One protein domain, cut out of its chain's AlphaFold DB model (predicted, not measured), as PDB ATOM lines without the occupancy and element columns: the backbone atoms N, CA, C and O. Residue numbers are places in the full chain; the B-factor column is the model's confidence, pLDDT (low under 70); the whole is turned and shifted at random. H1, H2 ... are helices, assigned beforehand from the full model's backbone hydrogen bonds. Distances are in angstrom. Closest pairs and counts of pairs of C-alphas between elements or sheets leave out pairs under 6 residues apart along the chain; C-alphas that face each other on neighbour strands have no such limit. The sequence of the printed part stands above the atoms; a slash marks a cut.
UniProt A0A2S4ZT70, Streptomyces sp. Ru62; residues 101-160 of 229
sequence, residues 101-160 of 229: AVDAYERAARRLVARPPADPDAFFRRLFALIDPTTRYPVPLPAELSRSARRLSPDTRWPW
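What this domain is: This is residues 101 to 160 of the 229 residues of a protein of Streptomyces sp. Ru62 (UniProt A0A2S4ZT70). What shape does the printed part make? H1 and H2 lie side by side as a helical hairpin, and the short helix H3 packs crosswise on the first residues of H2, 120 to 124. After H3 the stretch from residue 150 to 160, which has no named element, folds back toward H1. What is it built of, and how large is it? The printed part has 60 residues with three named helices, in the order H1, H2, H3, and no named strand; the class is all helix. It is compact and rounded, with a radius of gyration of the C-alphas of 11.4 A and spans of 32 by 27 by 17 A.

Where its parts are: Where does the first helix run? H1 holds residues 101 to 114, from C-alpha 101 at (-57.083, 38.483, -40.405) to C-alpha 114 at (-38.698, 40.900, -48.011), 20.0 A apart. Where is the second? H2 holds residues 120 to 131, with 16.9 A from first to last C-alpha; C-alpha 120 is at (-31.086, 41.365, -36.781). And the third? H3 holds residues 143 to 149, 9.7 A long, and its last C-alpha, 149, is at (-32.423, 36.581, -34.372).

How they stand to each other: How do H1 and H2 stand to each other? They touch, with the C-alphas of Ala 109 and Leu 127 the closest at 6.7 A. They run opposite ways at a shallow tilt of 7 degrees and form a helical hairpin. What of H3? H3 touches H2, which meets it with residues 120 to 124 alone; the closest C-alphas are those of Phe 124 and Ala 149, 5.3 A apart. Their lines are about perpendicular, at 74 degrees, and H1 and H3 are apart. What do the backbone N and O atoms show? In H1 and H3 every O i to N i+4 pair is within hydrogen-bond range, and in H2 7 of 8 are.

The domain as a whole: How far does it reach? The two C-alphas farthest apart are those of Ala 101 and Ala 143, 32.7 A, while the C-alphas of Ala 101 and Trp 160 are 13.6 A apart. Is there a cut, and which links are long? The printed part has no cut; the link from H1 to H2, 5 residues, is tight, and the link from H2 to H3, 11 residues, is long. Where is the model's confidence low? The mean pLDDT of the printed part is 91.8, and no printed residue is under 70.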
ATOM      1  N   ALA A 101     -58.044  38.469 -41.507       94.62
ATOM      2  CA  ALA A 101     -57.083  38.483 -40.405       94.62
ATOM      3  C   ALA A 101     -55.783  37.732 -40.743       94.62
ATOM      4  O   ALA A 101     -54.692  38.193 -40.397       94.62
ATOM      5  N   VAL A 102     -55.897  36.588 -41.422       95.88
ATOM      6  CA  VAL A 102     -54.756  35.738 -41.794       95.88
ATOM      7  C   VAL A 102     -53.985  36.371 -42.944       95.88
ATOM      8  O   VAL A 102     -52.766  36.517 -42.860       95.88
ATOM      9  N   ASP A 103     -54.690  36.840 -43.971       95.81
ATOM     10  CA  ASP A 103     -54.076  37.463 -45.136       95.81
ATOM     11  C   ASP A 103     -53.394  38.793 -44.766       95.81
ATOM     12  O   ASP A 103     -52.323  39.110 -45.283       95.81
ATOM     13  N   ALA A 104     -53.974  39.583 -43.853       95.25
ATOM     14  CA  ALA A 104     -53.352  40.810 -43.354       95.25
ATOM     15  C   ALA A 104     -52.062  40.526 -42.571       95.25
ATOM     16  O   ALA A 104     -51.045  41.182 -42.815       95.25
ATOM     17  N   TYR A 105     -52.089  39.531 -41.676       95.06
ATOM     18  CA  TYR A 105     -50.907  39.083 -40.938       95.06
ATOM     19  C   TYR A 105     -49.809  38.587 -41.886       95.06
ATOM     20  O   TYR A 105     -48.669  39.052 -41.810       95.06
ATOM     21  N   GLU A 106     -50.152  37.707 -42.831       95.06
ATOM     22  CA  GLU A 106     -49.195  37.146 -43.782       95.06
ATOM     23  C   GLU A 106     -48.590  38.237 -44.679       95.06
ATOM     24  O   GLU A 106     -47.373  38.274 -44.868       95.06
ATOM     25  N   ARG A 107     -49.395  39.193 -45.171       95.62
ATOM     26  CA  ARG A 107     -48.887  40.352 -45.930       95.62
ATOM     27  C   ARG A 107     -47.897  41.184 -45.117       95.62
ATOM     28  O   ARG A 107     -46.872  41.595 -45.663       95.62
ATOM     29  N   ALA A 108     -48.191  41.460 -43.847       95.62
ATOM     30  CA  ALA A 108     -47.304  42.236 -42.982       95.62
ATOM     31  C   ALA A 108     -45.976  41.505 -42.734       95.62
ATOM     32  O   ALA A 108     -44.907  42.094 -42.914       95.62
ATOM     33  N   ALA A 109     -46.038  40.212 -42.407       94.69
ATOM     34  CA  ALA A 109     -44.857  39.395 -42.163       94.69
ATOM     35  C   ALA A 109     -43.994  39.249 -43.427       94.69
ATOM     36  O   ALA A 109     -42.793  39.511 -43.384       94.69
ATOM     37  N   ARG A 110     -44.601  38.957 -44.585       94.62
ATOM     38  CA  ARG A 110     -43.889  38.873 -45.871       94.62
ATOM     39  C   ARG A 110     -43.207  40.182 -46.254       94.62
ATOM     40  O   ARG A 110     -42.080  40.154 -46.738       94.62
ATOM     41  N   ARG A 111     -43.849  41.336 -46.029       95.44
ATOM     42  CA  ARG A 111     -43.226  42.650 -46.279       95.44
ATOM     43  C   ARG A 111     -41.993  42.866 -45.407       95.44
ATOM     44  O   ARG A 111     -40.992  43.368 -45.908       95.44
ATOM     45  N   LEU A 112     -42.068  42.481 -44.132       94.75
ATOM     46  CA  LEU A 112     -40.948  42.592 -43.203       94.75
ATOM     47  C   LEU A 112     -39.795  41.653 -43.590       94.75
ATOM     48  O   LEU A 112     -38.647  42.075 -43.556       94.75
ATOM     49  N   VAL A 113     -40.094  40.419 -44.006       94.00
ATOM     50  CA  VAL A 113     -39.088  39.449 -44.475       94.00
ATOM     51  C   VAL A 113     -38.447  39.875 -45.794       94.00
ATOM     52  O   VAL A 113     -37.243  39.723 -45.962       94.00
ATOM     53  N   ALA A 114     -39.219  40.440 -46.724       93.69
ATOM     54  CA  ALA A 114     -38.698  40.900 -48.011       93.69
ATOM     55  C   ALA A 114     -37.790  42.136 -47.884       93.69
ATOM     56  O   ALA A 114     -36.976  42.401 -48.765       93.69
ATOM     57  N   ARG A 115     -37.965  42.932 -46.821       93.88
ATOM     58  CA  ARG A 115     -37.196  44.155 -46.552       93.88
ATOM     59  C   ARG A 115     -36.860  44.248 -45.056       93.88
ATOM     60  O   ARG A 115     -37.430  45.096 -44.359       93.88
ATOM     61  N   PRO A 116     -35.978  43.371 -44.547       93.31
ATOM     62  CA  PRO A 116     -35.662  43.338 -43.129       93.31
ATOM     63  C   PRO A 116     -34.822  44.568 -42.737       93.31
ATOM     64  O   PRO A 116     -34.054  45.084 -43.554       93.31
ATOM     65  N   PRO A 117     -34.938  45.062 -41.492       93.50
ATOM     66  CA  PRO A 117     -33.958  45.988 -40.929       93.50
ATOM     67  C   PRO A 117     -32.535  45.417 -41.002       93.50
ATOM     68  O   PRO A 117     -32.353  44.209 -40.886       93.50
ATOM     69  N   ALA A 118     -31.531  46.291 -41.119       92.31
ATOM     70  CA  ALA A 118     -30.125  45.877 -41.123       92.31
ATOM     71  C   ALA A 118     -29.686  45.236 -39.792       92.31
ATOM     72  O   ALA A 118     -28.826  44.363 -39.788       92.31
ATOM     73  N   ASP A 119     -30.282  45.665 -38.673       93.31
ATOM     74  CA  ASP A 119     -30.071  45.068 -37.354       93.31
ATOM     75  C   ASP A 119     -30.944  43.803 -37.180       93.31
ATOM     76  O   ASP A 119     -32.178  43.927 -37.142       93.31
ATOM     77  N   PRO A 120     -30.346  42.603 -37.021       92.94
ATOM     78  CA  PRO A 120     -31.086  41.365 -36.781       92.94
ATOM     79  C   PRO A 120     -31.949  41.415 -35.517       92.94
ATOM     80  O   PRO A 120     -33.051  40.866 -35.504       92.94
ATOM     81  N   ASP A 121     -31.501  42.107 -34.466       95.12
ATOM     82  CA  ASP A 121     -32.271  42.225 -33.230       95.12
ATOM     83  C   ASP A 121     -33.536  43.073 -33.468       95.12
ATOM     84  O   ASP A 121     -34.623  42.742 -32.991       95.12
ATOM     85  N   ALA A 122     -33.436  44.152 -34.252       94.31
ATOM     86  CA  ALA A 122     -34.593  44.944 -34.668       94.31
ATOM     87  C   ALA A 122     -35.549  44.152 -35.568       94.31
ATOM     88  O   ALA A 122     -36.767  44.287 -35.417       94.31
ATOM     89  N   PHE A 123     -35.024  43.325 -36.476       94.38
ATOM     90  CA  PHE A 123     -35.839  42.422 -37.286       94.38
ATOM     91  C   PHE A 123     -36.628  41.441 -36.409       94.38
ATOM     92  O   PHE A 123     -37.852  41.382 -36.528       94.38
ATOM     93  N   PHE A 124     -35.961  40.764 -35.468       94.75
ATOM     94  CA  PHE A 124     -36.592  39.855 -34.508       94.75
ATOM     95  C   PHE A 124     -37.715  40.544 -33.729       94.75
ATOM     96  O   PHE A 124     -38.850  40.074 -33.733       94.75
ATOM     97  N   ARG A 125     -37.441  41.707 -33.124       94.62
ATOM     98  CA  ARG A 125     -38.449  42.457 -32.356       94.62
ATOM     99  C   ARG A 125     -39.685  42.788 -33.193       94.62
ATOM    100  O   ARG A 125     -40.804  42.607 -32.721       94.62
ATOM    101  N   ARG A 126     -39.498  43.252 -34.435       94.31
ATOM    102  CA  ARG A 126     -40.610  43.591 -35.340       94.31
ATOM    103  C   ARG A 126     -41.402  42.361 -35.770       94.31
ATOM    104  O   ARG A 126     -42.624  42.433 -35.824       94.31
ATOM    105  N   LEU A 127     -40.726  41.252 -36.062       93.56
ATOM    106  CA  LEU A 127     -41.374  40.012 -36.480       93.56
ATOM    107  C   LEU A 127     -42.223  39.433 -35.346       93.56
ATOM    108  O   LEU A 127     -43.393  39.125 -35.553       93.56
ATOM    109  N   PHE A 128     -41.665  39.332 -34.141       92.56
ATOM    110  CA  PHE A 128     -42.384  38.768 -33.002       92.56
ATOM    111  C   PHE A 128     -43.486  39.696 -32.474       92.56
ATOM    112  O   PHE A 128     -44.507  39.202 -32.008       92.56
ATOM    113  N   ALA A 129     -43.373  41.015 -32.661       92.69
ATOM    114  CA  ALA A 129     -44.481  41.938 -32.403       92.69
ATOM    115  C   ALA A 129     -45.693  41.717 -33.336       92.69
ATOM    116  O   ALA A 129     -46.808  42.101 -32.986       92.69
ATOM    117  N   LEU A 130     -45.514  41.097 -34.514       92.31
ATOM    118  CA  LEU A 130     -46.646  40.688 -35.361       92.31
ATOM    119  C   LEU A 130     -47.382  39.477 -34.785       92.31
ATOM    120  O   LEU A 130     -48.589  39.357 -34.996       92.31
ATOM    121  N   ILE A 131     -46.658  38.588 -34.103       89.94
ATOM    122  CA  ILE A 131     -47.188  37.384 -33.457       89.94
ATOM    123  C   ILE A 131     -47.929  37.805 -32.190       89.94
ATOM    124  O   ILE A 131     -49.146  37.652 -32.109       89.94
ATOM    125  N   ASP A 132     -47.222  38.449 -31.268       89.94
ATOM    126  CA  ASP A 132     -47.776  38.964 -30.026       89.94
ATOM    127  C   ASP A 132     -47.412  40.449 -29.837       89.94
ATOM    128  O   ASP A 132     -46.304  40.777 -29.403       89.94
ATOM    129  N   PRO A 133     -48.350  41.367 -30.132       87.56
ATOM    130  CA  PRO A 133     -48.146  42.800 -29.949       87.56
ATOM    131  C   PRO A 133     -48.061  43.237 -28.485       87.56
ATOM    132  O   PRO A 133     -47.725  44.397 -28.230       87.56
ATOM    133  N   THR A 134     -48.415  42.377 -27.529       87.50
ATOM    134  CA  THR A 134     -48.386  42.698 -26.095       87.50
ATOM    135  C   THR A 134     -47.013  42.419 -25.491       87.50
ATOM    136  O   THR A 134     -46.554  43.181 -24.638       87.50
ATOM    137  N   THR A 135     -46.296  41.423 -26.016       87.44
ATOM    138  CA  THR A 135     -44.921  41.129 -25.615       87.44
ATOM    139  C   THR A 135     -43.980  42.297 -25.939       87.44
ATOM    140  O   THR A 135     -44.045  42.948 -26.991       87.44
ATOM    141  N   ARG A 136     -43.080  42.595 -24.997       88.38
ATOM    142  CA  ARG A 136     -42.029  43.609 -25.130       88.38
ATOM    143  C   ARG A 136     -40.674  42.938 -24.980       88.38
ATOM    144  O   ARG A 136     -40.399  42.298 -23.973       88.38
ATOM    145  N   TYR A 137     -39.822  43.118 -25.980       89.88
ATOM    146  CA  TYR A 137     -38.453  42.617 -25.960       89.88
ATOM    147  C   TYR A 137     -37.487  43.752 -25.599       89.88
ATOM    148  O   TYR A 137     -37.622  44.843 -26.163       89.88
ATOM    149  N   PRO A 138     -36.517  43.520 -24.699       91.06
ATOM    150  CA  PRO A 138     -35.606  44.566 -24.252       91.06
ATOM    151  C   PRO A 138     -34.625  44.996 -25.357       91.06
ATOM    152  O   PRO A 138     -34.471  44.349 -26.403       91.06
ATOM    153  N   VAL A 139     -33.964  46.127 -25.111       91.69
ATOM    154  CA  VAL A 139     -32.863  46.646 -25.927       91.69
ATOM    155  C   VAL A 139     -31.645  46.808 -25.008       91.69
ATOM    156  O   VAL A 139     -31.717  47.627 -24.092       91.69
ATOM    157  N   PRO A 140     -30.545  46.058 -25.218       91.94
ATOM    158  CA  PRO A 140     -30.347  45.024 -26.247       91.94
ATOM    159  C   PRO A 140     -31.185  43.752 -26.001       91.94
ATOM    160  O   PRO A 140     -31.721  43.559 -24.909       91.94
ATOM    161  N   LEU A 141     -31.304  42.876 -27.011       93.56
ATOM    162  CA  LEU A 141     -31.901  41.553 -26.793       93.56
ATOM    163  C   LEU A 141     -30.991  40.704 -25.884       93.56
ATOM    164  O   LEU A 141     -29.767  40.809 -25.990       93.56
ATOM    165  N   PRO A 142     -31.553  39.805 -25.053       93.81
ATOM    166  CA  PRO A 142     -30.771  38.791 -24.353       93.81
ATOM    167  C   PRO A 142     -29.960  37.950 -25.347       93.81
ATOM    168  O   PRO A 142     -30.410  37.710 -26.474       93.81
ATOM    169  N   ALA A 143     -28.782  37.476 -24.939       92.94
ATOM    170  CA  ALA A 143     -27.825  36.815 -25.828       92.94
ATOM    171  C   ALA A 143     -28.422  35.601 -26.566       92.94
ATOM    172  O   ALA A 143     -28.137  35.373 -27.742       92.94
ATOM    173  N   GLU A 144     -29.287  34.831 -25.910       89.12
ATOM    174  CA  GLU A 144     -30.011  33.683 -26.471       89.12
ATOM    175  C   GLU A 144     -30.945  34.107 -27.612       89.12
ATOM    176  O   GLU A 144     -30.969  33.484 -28.681       89.12
ATOM    177  N   LEU A 145     -31.695  35.191 -27.405       90.75
ATOM    178  CA  LEU A 145     -32.623  35.718 -28.403       90.75
ATOM    179  C   LEU A 145     -31.873  36.395 -29.546       90.75
ATOM    180  O   LEU A 145     -32.229  36.175 -30.698       90.75
ATOM    181  N   SER A 146     -30.789  37.120 -29.264       92.81
ATOM    182  CA  SER A 146     -29.946  37.707 -30.311       92.81
ATOM    183  C   SER A 146     -29.272  36.631 -31.178       92.81
ATOM    184  O   SER A 146     -29.193  36.759 -32.401       92.81
ATOM    185  N   ARG A 147     -28.840  35.505 -30.589       92.69
ATOM    186  CA  ARG A 147     -28.361  34.339 -31.358       92.69
ATOM    187  C   ARG A 147     -29.451  33.759 -32.257       92.69
ATOM    188  O   ARG A 147     -29.155  33.369 -33.383       92.69
ATOM    189  N   SER A 148     -30.692  33.713 -31.779       87.69
ATOM    190  CA  SER A 148     -31.843  33.238 -32.557       87.69
ATOM    191  C   SER A 148     -32.206  34.211 -33.681       87.69
ATOM    192  O   SER A 148     -32.431  33.785 -34.810       87.69
ATOM    193  N   ALA A 149     -32.173  35.516 -33.408       91.94
ATOM    194  CA  ALA A 149     -32.423  36.581 -34.372       91.94
ATOM    195  C   ALA A 149     -31.499  36.483 -35.594       91.94
ATOM    196  O   ALA A 149     -31.962  36.573 -36.726       91.94
ATOM    197  N   ARG A 150     -30.208  36.204 -35.377       91.81
ATOM    198  CA  ARG A 150     -29.207  36.042 -36.450       91.81
ATOM    199  C   ARG A 150     -29.412  34.800 -37.321       91.81
ATOM    200  O   ARG A 150     -28.801  34.711 -38.379       91.81
ATOM    201  N   ARG A 151     -30.227  33.835 -36.880       89.75
ATOM    202  CA  ARG A 151     -30.573  32.638 -37.665       89.75
ATOM    203  C   ARG A 151     -31.780  32.858 -38.568       89.75
ATOM    204  O   ARG A 151     -32.007  32.045 -39.454       89.75
ATOM    205  N   LEU A 152     -32.555  33.919 -38.339       89.12
ATOM    206  CA  LEU A 152     -33.664  34.266 -39.212       89.12
ATOM    207  C   LEU A 152     -33.099  34.891 -40.488       89.12
ATOM    208  O   LEU A 152     -32.483  35.954 -40.460       89.12
ATOM    209  N   SER A 153     -33.321  34.214 -41.605       82.56
ATOM    210  CA  SER A 153     -32.855  34.615 -42.930       82.56
ATOM    211  C   SER A 153     -33.995  34.515 -43.947       82.56
ATOM    212  O   SER A 153     -35.007  33.864 -43.673       82.56
ATOM    213  N   PRO A 154     -33.857  35.120 -45.139       77.06
ATOM    214  CA  PRO A 154     -34.823  34.930 -46.219       77.06
ATOM    215  C   PRO A 154     -35.086  33.454 -46.561       77.06
ATOM    216  O   PRO A 154     -36.226  33.117 -46.861       77.06
ATOM    217  N   ASP A 155     -34.081  32.582 -46.418       82.44
ATOM    218  CA  ASP A 155     -34.168  31.136 -46.690       82.44
ATOM    219  C   ASP A 155     -34.832  30.325 -45.562       82.44
ATOM    220  O   ASP A 155     -34.963  29.103 -45.652       82.44
ATOM    221  N   THR A 156     -35.227  30.975 -44.462       88.00
ATOM    222  CA  THR A 156     -35.990  30.321 -43.392       88.00
ATOM    223  C   THR A 156     -37.294  29.778 -43.964       88.00
ATOM    224  O   THR A 156     -37.999  30.497 -44.658       88.00
ATOM    225  N   ARG A 157     -37.659  28.534 -43.631       88.88
ATOM    226  CA  ARG A 157     -38.987  28.019 -43.978       88.88
ATOM    227  C   ARG A 157     -40.042  28.734 -43.141       88.88
ATOM    228  O   ARG A 157     -40.174  28.478 -41.943       88.88
ATOM    229  N   TRP A 158     -40.793  29.624 -43.770       90.69
ATOM    230  CA  TRP A 158     -41.748  30.486 -43.093       90.69
ATOM    231  C   TRP A 158     -43.103  29.799 -42.882       90.69
ATOM    232  O   TRP A 158     -43.470  28.889 -43.633       90.69
ATOM    233  N   PRO A 159     -43.913  30.250 -41.906       87.62
ATOM    234  CA  PRO A 159     -45.188  29.600 -41.601       87.62
ATOM    235  C   PRO A 159     -46.180  29.548 -42.776       87.62
ATOM    236  O   PRO A 159     -46.951  28.598 -42.894       87.62
ATOM    237  N   TRP A 160     -46.121  30.512 -43.702       89.88
ATOM    238  CA  TRP A 160     -46.953  30.526 -44.915       89.88
ATOM    239  C   TRP A 160     -46.546  29.510 -45.988       89.88
ATOM    240  O   TRP A 160     -47.307  29.276 -46.932       89.88
TER     241      TRP A 160